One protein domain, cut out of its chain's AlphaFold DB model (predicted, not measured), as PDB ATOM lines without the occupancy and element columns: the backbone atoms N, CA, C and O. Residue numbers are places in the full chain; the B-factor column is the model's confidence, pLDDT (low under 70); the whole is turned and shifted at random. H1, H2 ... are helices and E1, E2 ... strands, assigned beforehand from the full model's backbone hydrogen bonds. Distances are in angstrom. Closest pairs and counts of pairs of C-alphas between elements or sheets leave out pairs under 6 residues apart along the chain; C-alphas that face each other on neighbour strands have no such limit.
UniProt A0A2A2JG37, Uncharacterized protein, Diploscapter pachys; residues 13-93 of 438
ATOM      1  N   GLU A  13     135.012 187.243 173.813       97.69
ATOM      2  CA  GLU A  13     134.292 188.514 173.723       97.69
ATOM      3  C   GLU A  13     134.355 189.253 175.066       97.69
ATOM      4  O   GLU A  13     134.233 188.652 176.133       97.69
ATOM      5  N   CYS A  14     134.537 190.572 175.030       97.88
ATOM      6  CA  CYS A  14     134.534 191.422 176.214       97.88
ATOM      7  C   CYS A  14     133.202 191.290 176.972       97.88
ATOM      8  O   CYS A  14     132.123 191.255 176.376       97.88
ATOM      9  N   CYS A  15     133.258 191.254 178.305       96.88
ATOM     10  CA  CYS A  15     132.062 191.119 179.135       96.88
ATOM     11  C   CYS A  15     131.229 192.411 179.226       96.88
ATOM     12  O   CYS A  15     130.075 192.339 179.637       96.88
ATOM     13  N   ILE A  16     131.774 193.566 178.813       95.25
ATOM     14  CA  ILE A  16     131.113 194.883 178.887       95.25
ATOM     15  C   ILE A  16     130.700 195.394 177.496       95.25
ATOM     16  O   ILE A  16     129.644 196.007 177.346       95.25
ATOM     17  N   CYS A  17     131.504 195.142 176.457       95.50
ATOM     18  CA  CYS A  17     131.223 195.596 175.089       95.50
ATOM     19  C   CYS A  17     131.332 194.458 174.054       95.50
ATOM     20  O   CYS A  17     131.338 193.284 174.413       95.50
ATOM     21  N   LYS A  18     131.363 194.799 172.758       95.94
ATOM     22  CA  LYS A  18     131.426 193.842 171.634       95.94
ATOM     23  C   LYS A  18     132.845 193.573 171.116       95.94
ATOM     24  O   LYS A  18     133.010 193.030 170.030       95.94
ATOM     25  N   PHE A  19     133.876 194.026 171.827       95.94
ATOM     26  CA  PHE A  19     135.262 193.795 171.425       95.94
ATOM     27  C   PHE A  19     135.614 192.307 171.568       95.94
ATOM     28  O   PHE A  19     135.330 191.716 172.609       95.94
ATOM     29  N   THR A  20     136.246 191.717 170.553       96.75
ATOM     30  CA  THR A  20     136.696 190.317 170.556       96.75
ATOM     31  C   THR A  20     138.214 190.218 170.428       96.75
ATOM     32  O   THR A  20     138.874 191.068 169.826       96.75
ATOM     33  N   GLY A  21     138.803 189.178 171.016       96.06
ATOM     34  CA  GLY A  21     140.229 188.893 170.900       96.06
ATOM     35  C   GLY A  21     140.692 187.794 171.848       96.06
ATOM     36  O   GLY A  21     139.917 187.249 172.625       96.06
ATOM     37  N   ASN A  22     141.983 187.467 171.813       95.94
ATOM     38  CA  ASN A  22     142.557 186.565 172.812       95.94
ATOM     39  C   ASN A  22     142.508 187.194 174.221       95.94
ATOM     40  O   ASN A  22     142.354 188.409 174.375       95.94
ATOM     41  N   ILE A  23     142.688 186.375 175.257       96.12
ATOM     42  CA  ILE A  23     142.557 186.826 176.650       96.12
ATOM     43  C   ILE A  23     143.496 187.995 177.006       96.12
ATOM     44  O   ILE A  23     143.123 188.863 177.790       96.12
ATOM     45  N   GLN A  24     144.682 188.076 176.387       95.94
ATOM     46  CA  GLN A  24     145.626 189.180 176.603       95.94
ATOM     47  C   GLN A  24     145.124 190.490 175.984       95.94
ATOM     48  O   GLN A  24     145.138 191.528 176.642       95.94
ATOM     49  N   LYS A  25     144.599 190.443 174.752       96.00
ATOM     50  CA  LYS A  25     143.954 191.594 174.103       96.00
ATOM     51  C   LYS A  25     142.738 192.063 174.896       96.00
ATOM     52  O   LYS A  25     142.565 193.265 175.071       96.00
ATOM     53  N   ILE A  26     141.937 191.130 175.415       97.56
ATOM     54  CA  ILE A  26     140.783 191.449 176.264       97.56
ATOM     55  C   ILE A  26     141.229 192.087 177.584       97.56
ATOM     56  O   ILE A  26     140.658 193.099 177.977       97.56
ATOM     57  N   LYS A  27     142.279 191.569 178.236       97.25
ATOM     58  CA  LYS A  27     142.865 192.170 179.446       97.25
ATOM     59  C   LYS A  27     143.284 193.617 179.204       97.25
ATOM     60  O   LYS A  27     142.875 194.496 179.956       97.25
ATOM     61  N   THR A  28     144.049 193.878 178.144       96.50
ATOM     62  CA  THR A  28     144.460 195.243 177.786       96.50
ATOM     63  C   THR A  28     143.259 196.136 177.482       96.50
ATOM     64  O   THR A  28     143.190 197.254 177.985       96.50
ATOM     65  N   HIS A  29     142.292 195.640 176.710       96.56
ATOM     66  CA  HIS A  29     141.068 196.369 176.395       96.56
ATOM     67  C   HIS A  29     140.274 196.744 177.659       96.56
ATOM     68  O   HIS A  29     139.906 197.904 177.813       96.56
ATOM     69  N   LEU A  30     140.072 195.806 178.592       97.00
ATOM     70  CA  LEU A  30     139.397 196.064 179.869       97.00
ATOM     71  C   LEU A  30     140.137 197.122 180.698       97.00
ATOM     72  O   LEU A  30     139.506 198.049 181.202       97.00
ATOM     73  N   MET A  31     141.465 197.015 180.808       96.75
ATOM     74  CA  MET A  31     142.278 197.983 181.553       96.75
ATOM     75  C   MET A  31     142.139 199.404 180.999       96.75
ATOM     76  O   MET A  31     141.996 200.339 181.780       96.75
ATOM     77  N   VAL A  32     142.161 199.568 179.674       94.19
ATOM     78  CA  VAL A  32     142.190 200.889 179.027       94.19
ATOM     79  C   VAL A  32     140.795 201.486 178.850       94.19
ATOM     80  O   VAL A  32     140.583 202.638 179.207       94.19
ATOM     81  N   GLU A  33     139.845 200.724 178.303       93.44
ATOM     82  CA  GLU A  33     138.552 201.259 177.846       93.44
ATOM     83  C   GLU A  33     137.455 201.224 178.914       93.44
ATOM     84  O   GLU A  33     136.465 201.947 178.798       93.44
ATOM     85  N   HIS A  34     137.594 200.360 179.926       94.88
ATOM     86  CA  HIS A  34     136.537 200.123 180.911       94.88
ATOM     87  C   HIS A  34     136.945 200.465 182.343       94.88
ATOM     88  O   HIS A  34     136.114 200.954 183.102       94.88
ATOM     89  N   LEU A  35     138.201 200.207 182.717       94.81
ATOM     90  CA  LEU A  35     138.664 200.383 184.094       94.81
ATOM     91  C   LEU A  35     139.531 201.621 184.301       94.81
ATOM     92  O   LEU A  35     139.730 201.998 185.455       94.81
ATOM     93  N   GLU A  36     140.051 202.225 183.230       94.81
ATOM     94  CA  GLU A  36     141.045 203.308 183.300       94.81
ATOM     95  C   GLU A  36     142.201 202.952 184.256       94.81
ATOM     96  O   GLU A  36     142.657 203.751 185.073       94.81
ATOM     97  N   TYR A  37     142.641 201.693 184.203       96.88
ATOM     98  CA  TYR A  37     143.640 201.151 185.112       96.88
ATOM     99  C   TYR A  37     145.038 201.222 184.488       96.88
ATOM    100  O   TYR A  37     145.405 200.404 183.640       96.88
ATOM    101  N   PHE A  38     145.827 202.199 184.942       97.19
ATOM    102  CA  PHE A  38     147.177 202.493 184.449       97.19
ATOM    103  C   PHE A  38     148.203 202.426 185.589       97.19
ATOM    104  O   PHE A  38     148.594 203.463 186.124       97.19
ATOM    105  N   PRO A  39     148.632 201.225 186.009       97.62
ATOM    106  CA  PRO A  39     149.433 201.092 187.218       97.62
ATOM    107  C   PRO A  39     150.906 201.482 187.041       97.62
ATOM    108  O   PRO A  39     151.637 201.487 188.019       97.62
ATOM    109  N   TRP A  40     151.376 201.797 185.831       98.31
ATOM    110  CA  TRP A  40     152.776 202.157 185.587       98.31
ATOM    111  C   TRP A  40     152.921 203.669 185.423       98.31
ATOM    112  O   TRP A  40     152.417 204.215 184.446       98.31
ATOM    113  N   LEU A  41     153.623 204.335 186.341       97.88
ATOM    114  CA  LEU A  41     153.886 205.777 186.345       97.88
ATOM    115  C   LEU A  41     155.344 206.076 185.957       97.88
ATOM    116  O   LEU A  41     156.272 205.456 186.479       97.88
ATOM    117  N   CYS A  42     155.550 207.061 185.079       98.19
ATOM    118  CA  CYS A  42     156.878 207.585 184.764       98.19
ATOM    119  C   CYS A  42     157.434 208.362 185.962       98.19
ATOM    120  O   CYS A  42     156.810 209.313 186.429       98.19
ATOM    121  N   GLY A  43     158.616 207.978 186.437       96.94
ATOM    122  CA  GLY A  43     159.303 208.599 187.564       96.94
ATOM    123  C   GLY A  43     160.117 209.847 187.216       96.94
ATOM    124  O   GLY A  43     160.733 210.402 188.115       96.94
ATOM    125  N   LYS A  44     160.137 210.304 185.954       96.69
ATOM    126  CA  LYS A  44     160.809 211.564 185.595       96.69
ATOM    127  C   LYS A  44     160.027 212.756 186.145       96.69
ATOM    128  O   LYS A  44     158.826 212.884 185.881       96.69
ATOM    129  N   ASP A  45     160.718 213.636 186.863       96.00
ATOM    130  CA  ASP A  45     160.120 214.827 187.464       96.00
ATOM    131  C   ASP A  45     159.385 215.677 186.421       96.00
ATOM    132  O   ASP A  45     159.887 215.955 185.331       96.00
ATOM    133  N   GLY A  46     158.143 216.046 186.742       93.44
ATOM    134  CA  GLY A  46     157.268 216.825 185.862       93.44
ATOM    135  C   GLY A  46     156.616 216.050 184.708       93.44
ATOM    136  O   GLY A  46     155.802 216.632 183.996       93.44
ATOM    137  N   CYS A  47     156.906 214.756 184.512       96.56
ATOM    138  CA  CYS A  47     156.288 213.979 183.432       96.56
ATOM    139  C   CYS A  47     154.854 213.537 183.763       96.56
ATOM    140  O   CYS A  47     153.931 213.773 182.985       96.56
ATOM    141  N   GLY A  48     154.658 212.860 184.901       95.06
ATOM    142  CA  GLY A  48     153.338 212.404 185.365       95.06
ATOM    143  C   GLY A  48     152.621 211.388 184.457       95.06
ATOM    144  O   GLY A  48     151.454 211.080 184.686       95.06
ATOM    145  N   ALA A  49     153.278 210.863 183.417       95.38
ATOM    146  CA  ALA A  49     152.646 209.960 182.463       95.38
ATOM    147  C   ALA A  49     152.372 208.576 183.073       95.38
ATOM    148  O   ALA A  49     153.278 207.944 183.616       95.38
ATOM    149  N   VAL A  50     151.146 208.074 182.899       97.06
ATOM    150  CA  VAL A  50     150.735 206.723 183.313       97.06
ATOM    151  C   VAL A  50     150.461 205.811 182.117       97.06
ATOM    152  O   VAL A  50     150.016 206.266 181.057       97.06
ATOM    153  N   LYS A  51     150.738 204.512 182.265       97.25
ATOM    154  CA  LYS A  51     150.544 203.467 181.247       97.25
ATOM    155  C   LYS A  51     149.993 202.179 181.858       97.25
ATOM    156  O   LYS A  51     150.137 201.903 183.045       97.25
ATOM    157  N   PHE A  52     149.345 201.373 181.018       95.81
ATOM    158  CA  PHE A  52     148.726 200.110 181.434       95.81
ATOM    159  C   PHE A  52     149.725 198.941 181.500       95.81
ATOM    160  O   PHE A  52     149.441 197.933 182.140       95.81
ATOM    161  N   SER A  53     150.890 199.057 180.856       96.00
ATOM    162  CA  SER A  53     151.963 198.058 180.898       96.00
ATOM    163  C   SER A  53     153.337 198.718 180.987       96.00
ATOM    164  O   SER A  53     153.518 199.842 180.509       96.00
ATOM    165  N   GLN A  54     154.302 197.987 181.547       97.31
ATOM    166  CA  GLN A  54     155.697 198.415 181.658       97.31
ATOM    167  C   GLN A  54     156.298 198.743 180.285       97.31
ATOM    168  O   GLN A  54     156.774 199.851 180.079       97.31
ATOM    169  N   GLN A  55     156.147 197.847 179.302       96.94
ATOM    170  CA  GLN A  55     156.642 198.057 177.934       96.94
ATOM    171  C   GLN A  55     156.120 199.361 177.306       96.94
ATOM    172  O   GLN A  55     156.837 200.064 176.599       96.94
ATOM    173  N   LYS A  56     154.855 199.722 177.564       96.38
ATOM    174  CA  LYS A  56     154.280 200.976 177.053       96.38
ATOM    175  C   LYS A  56     154.818 202.209 177.769       96.38
ATOM    176  O   LYS A  56     154.772 203.299 177.196       96.38
ATOM    177  N   LEU A  57     155.288 202.053 179.002       97.50
ATOM    178  CA  LEU A  57     155.981 203.103 179.733       97.50
ATOM    179  C   LEU A  57     157.417 203.271 179.234       97.50
ATOM    180  O   LEU A  57     157.813 204.402 178.979       97.50
ATOM    181  N   GLU A  58     158.133 202.180 178.974       97.44
ATOM    182  CA  GLU A  58     159.468 202.191 178.351       97.44
ATOM    183  C   GLU A  58     159.439 202.871 176.970       97.44
ATOM    184  O   GLU A  58     160.224 203.780 176.699       97.44
ATOM    185  N   GLU A  59     158.463 202.523 176.117       96.81
ATOM    186  CA  GLU A  59     158.242 203.203 174.828       96.81
ATOM    187  C   GLU A  59     158.041 204.717 175.004       96.81
ATOM    188  O   GLU A  59     158.525 205.518 174.201       96.81
ATOM    189  N   HIS A  60     157.317 205.122 176.051       96.69
ATOM    190  CA  HIS A  60     157.104 206.528 176.369       96.69
ATOM    191  C   HIS A  60     158.398 207.211 176.829       96.69
ATOM    192  O   HIS A  60     158.687 208.303 176.343       96.69
ATOM    193  N   GLN A  61     159.183 206.579 177.703       97.25
ATOM    194  CA  GLN A  61     160.453 207.123 178.188       97.25
ATOM    195  C   GLN A  61     161.426 207.351 177.033       97.25
ATOM    196  O   GLN A  61     161.911 208.464 176.838       97.25
ATOM    197  N   LEU A  62     161.601 206.351 176.168       96.00
ATOM    198  CA  LEU A  62     162.467 206.483 175.002       96.00
ATOM    199  C   LEU A  62     161.989 207.592 174.048       96.00
ATOM    200  O   LEU A  62     162.799 208.351 173.520       96.00
ATOM    201  N   ALA A  63     160.674 207.720 173.835       94.38
ATOM    202  CA  ALA A  63     160.112 208.693 172.898       94.38
ATOM    203  C   ALA A  63     160.073 210.140 173.419       94.38
ATOM    204  O   ALA A  63     160.111 211.070 172.609       94.38
ATOM    205  N   HIS A  64     159.932 210.343 174.732       91.00
ATOM    206  CA  HIS A  64     159.758 211.670 175.336       91.00
ATOM    207  C   HIS A  64     160.972 212.154 176.126       91.00
ATOM    208  O   HIS A  64     161.138 213.361 176.288       91.00
ATOM    209  N   HIS A  65     161.796 211.247 176.642       93.56
ATOM    210  CA  HIS A  65     162.945 211.574 177.484       93.56
ATOM    211  C   HIS A  65     164.272 211.268 176.792       93.56
ATOM    212  O   HIS A  65     165.270 211.883 177.143       93.56
ATOM    213  N   GLY A  66     164.277 210.372 175.797       93.31
ATOM    214  CA  GLY A  66     165.491 209.937 175.097       93.31
ATOM    215  C   GLY A  66     166.368 208.981 175.912       93.31
ATOM    216  O   GLY A  66     167.374 208.497 175.406       93.31
ATOM    217  N   GLU A  67     165.966 208.687 177.145       93.00
ATOM    218  CA  GLU A  67     166.658 207.840 178.110       93.00
ATOM    219  C   GLU A  67     165.623 207.054 178.926       93.00
ATOM    220  O   GLU A  67     164.467 207.473 179.056       93.00
ATOM    221  N   GLU A  68     166.036 205.915 179.474       94.00
ATOM    222  CA  GLU A  68     165.239 205.169 180.447       94.00
ATOM    223  C   GLU A  68     165.218 205.941 181.772       94.00
ATOM    224  O   GLU A  68     166.241 206.440 182.237       94.00
ATOM    225  N   CYS A  69     164.041 206.080 182.376       94.50
ATOM    226  CA  CYS A  69     163.862 206.764 183.659       94.50
ATOM    227  C   CYS A  69     163.323 205.780 184.702       94.50
ATOM    228  O   CYS A  69     162.869 204.686 184.363       94.50
ATOM    229  N   GLU A  70     163.297 206.179 185.976       96.69
ATOM    230  CA  GLU A  70     162.646 205.374 187.014       96.69
ATOM    231  C   GLU A  70     161.179 205.098 186.628       96.69
ATOM    232  O   GLU A  70     160.467 205.983 186.147       96.69
ATOM    233  N   MET A  71     160.720 203.861 186.807       97.50
ATOM    234  CA  MET A  71     159.324 203.470 186.618       97.50
ATOM    235  C   MET A  71     158.741 203.080 187.968       97.50
ATOM    236  O   MET A  71     159.326 202.272 188.685       97.50
ATOM    237  N   LYS A  72     157.572 203.626 188.310       97.88
ATOM    238  CA  LYS A  72     156.892 203.339 189.578       97.88
ATOM    239  C   LYS A  72     155.614 202.563 189.308       97.88
ATOM    240  O   LYS A  72     154.763 203.012 188.544       97.88
ATOM    241  N   TYR A  73     155.477 201.401 189.938       97.75
ATOM    242  CA  TYR A  73     154.236 200.633 189.907       97.75
ATOM    243  C   TYR A  73     153.327 201.077 191.057       97.75
ATOM    244  O   TYR A  73     153.695 200.965 192.226       97.75
ATOM    245  N   ILE A  74     152.140 201.584 190.726       96.88
ATOM    246  CA  ILE A  74     151.117 202.043 191.664       96.88
ATOM    247  C   ILE A  74     149.966 201.028 191.639       96.88
ATOM    248  O   ILE A  74     149.075 201.116 190.786       96.88
ATOM    249  N   PRO A  75     149.967 200.030 192.542       95.75
ATOM    250  CA  PRO A  75     148.886 199.060 192.611       95.75
ATOM    251  C   PRO A  75     147.586 199.727 193.069       95.75
ATOM    252  O   PRO A  75     147.562 200.456 194.057       95.75
ATOM    253  N   SER A  76     146.473 199.397 192.412       96.56
ATOM    254  CA  SER A  76     145.131 199.676 192.931       96.56
ATOM    255  C   SER A  76     144.428 198.354 193.202       96.56
ATOM    256  O   SER A  76     144.072 197.626 192.273       96.56
ATOM    257  N   ARG A  77     144.234 198.033 194.487       96.25
ATOM    258  CA  ARG A  77     143.582 196.784 194.908       96.25
ATOM    259  C   ARG A  77     142.185 196.657 194.300       96.25
ATOM    260  O   ARG A  77     141.828 195.586 193.815       96.25
ATOM    261  N   GLU A  78     141.420 197.745 194.293       96.44
ATOM    262  CA  GLU A  78     140.052 197.788 193.768       96.44
ATOM    263  C   GLU A  78     140.021 197.526 192.260       96.44
ATOM    264  O   GLU A  78     139.377 196.577 191.815       96.44
ATOM    265  N   LYS A  79     140.801 198.287 191.480       96.19
ATOM    266  CA  LYS A  79     140.874 198.127 190.018       96.19
ATOM    267  C   LYS A  79     141.419 196.762 189.612       96.19
ATOM    268  O   LYS A  79     140.933 196.166 188.655       96.19
ATOM    269  N   HIS A  80     142.397 196.235 190.347       96.75
ATOM    270  CA  HIS A  80     142.924 194.895 190.106       96.75
ATOM    271  C   HIS A  80     141.872 193.808 190.379       96.75
ATOM    272  O   HIS A  80     141.726 192.870 189.593       96.75
ATOM    273  N   SER A  81     141.104 193.948 191.463       96.81
ATOM    274  CA  SER A  81     140.020 193.019 191.805       96.81
ATOM    275  C   SER A  81     138.907 193.062 190.758       96.81
ATOM    276  O   SER A  81     138.399 192.021 190.340       96.81
ATOM    277  N   GLU A  82     138.576 194.257 190.271       96.81
ATOM    278  CA  GLU A  82     137.596 194.441 189.209       96.81
ATOM    279  C   GLU A  82     138.068 193.858 187.870       96.81
ATOM    280  O   GLU A  82     137.307 193.145 187.215       96.81
ATOM    281  N   LEU A  83     139.338 194.060 187.501       97.56
ATOM    282  CA  LEU A  83     139.941 193.432 186.325       97.56
ATOM    283  C   LEU A  83     139.881 191.904 186.412       97.56
ATOM    284  O   LEU A  83     139.487 191.257 185.442       97.56
ATOM    285  N   LYS A  84     140.227 191.329 187.572       97.81
ATOM    286  CA  LYS A  84     140.147 189.880 187.810       97.81
ATOM    287  C   LYS A  84     138.710 189.382 187.633       97.81
ATOM    288  O   LYS A  84     138.487 188.443 186.876       97.81
ATOM    289  N   ARG A  85     137.731 190.062 188.239       97.62
ATOM    290  CA  ARG A  85     136.299 189.751 188.091       97.62
ATOM    291  C   ARG A  85     135.847 189.786 186.626       97.62
ATOM    292  O   ARG A  85     135.162 188.871 186.176       97.62
ATOM    293  N   CYS A  86     136.230 190.817 185.872       97.50
ATOM    294  CA  CYS A  86     135.872 190.942 184.459       97.50
ATOM    295  C   CYS A  86     136.512 189.850 183.594       97.50
ATOM    296  O   CYS A  86     135.848 189.331 182.699       97.50
ATOM    297  N   LEU A  87     137.769 189.483 183.856       97.75
ATOM    298  CA  LEU A  87     138.451 188.412 183.127       97.75
ATOM    299  C   LEU A  87     137.834 187.037 183.396       97.75
ATOM    300  O   LEU A  87     137.682 186.263 182.455       97.75
ATOM    301  N   GLU A  88     137.429 186.747 184.633       97.88
ATOM    302  CA  GLU A  88     136.691 185.515 184.936       97.88
ATOM    303  C   GLU A  88     135.332 185.485 184.222       97.88
ATOM    304  O   GLU A  88     134.995 184.490 183.582       97.88
ATOM    305  N   ALA A  89     134.591 186.599 184.205       97.06
ATOM    306  CA  ALA A  89     133.345 186.685 183.439       97.06
ATOM    307  C   ALA A  89     133.561 186.393 181.940       97.06
ATOM    308  O   ALA A  89     132.795 185.640 181.345       97.06
ATOM    309  N   VAL A  90     134.640 186.918 181.346       97.25
ATOM    310  CA  VAL A  90     135.019 186.650 179.948       97.25
ATOM    311  C   VAL A  90     135.321 185.168 179.715       97.25
ATOM    312  O   VAL A  90     134.835 184.601 178.737       97.25
ATOM    313  N   LYS A  91     136.087 184.521 180.604       96.44
ATOM    314  CA  LYS A  91     136.401 183.084 180.493       96.44
ATOM    315  C   LYS A  91     135.141 182.214 180.507       96.44
ATOM    316  O   LYS A  91     135.104 181.198 179.822       96.44
ATOM    317  N   HIS A  92     134.115 182.633 181.247       96.69
ATOM    318  CA  HIS A  92     132.823 181.949 181.330       96.69
ATOM    319  C   HIS A  92     131.796 182.403 180.278       96.69
ATOM    320  O   HIS A  92     130.664 181.923 180.294       96.69
ATOM    321  N   GLY A  93     132.149 183.326 179.375       95.62
ATOM    322  CA  GLY A  93     131.214 183.869 178.383       95.62
ATOM    323  C   GLY A  93     130.062 184.682 178.993       95.62
ATOM    324  O   GLY A  93     129.018 184.846 178.364       95.62
TER     325      GLY A  93
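What this domain is: This is residues 13 to 93 of the 438 residues of an uncharacterized protein of Diploscapter pachys (UniProt A0A2A2JG37). Two small lobes stand end to end: in one, H1 and H3 cross steeply, and in the other, H2 packs on a small sheet of E1 and E2, mainly on E1. The links from H1 to E1 and from E2 to H3 join the lobes, and both printed ends lie in the lobe of H1 and H3. The printed part has 81 residues with three named helices and two named strands in the order H1 E1 H2 E2 H3; the sheet E1 - E2 is antiparallel and the class is mostly helix. The whole is elongated, 43 by 24 by 14 A, and only just loose, close to compact, with a radius of gyration of the C-alphas of 14.3 A.

Where its parts are: After residues 13 to 22, H1 takes residues 23 to 34, 15.2 A long, from C-alpha 23 at (142.557, 186.826, 176.650). E1 is residues 40 to 42, 6.9 A. H2 is residues 54 to 64, 15.2 A. E2 is residues 71 to 73, 6.7 A. H3, residues 77 to 91, is the longest helix at 21.1 A and ends with C-alpha 91 at (136.401, 183.084, 180.493).

How they stand to each other: H1 and H3 touch, H3 with residues 83 to 87 alone; the closest C-alphas, of Lys 27 and Leu 87, are 6.9 A apart. They run opposite ways at a steep tilt of 50 degrees. E1 and E2 are antiparallel neighbours at 148 degrees, with N 41 and O 72 at 2.8 A and N 72 and O 41 at 2.9 A, within hydrogen-bond range. Residues 40 to 41 of E1 also pair antiparallel with residues 50 to 51. The closest C-alphas of E1 and H2, those of Trp 40 and Gln 54, are 6.2 A apart. H2 is apart from H1 and H3. In H1, H2 and H3 every O i to N i+4 pair is within hydrogen-bond range.

The domain as a whole: The two C-alphas farthest apart, of Gly 66 and His 92, are 43.5 A apart, while those of Glu 13 and Gly 93, first and last printed, are 7.3 A apart. The link from E1 to H2, 11 residues, is long. The printed part has no cut, its mean pLDDT is 96.3, and no printed residue is under 70.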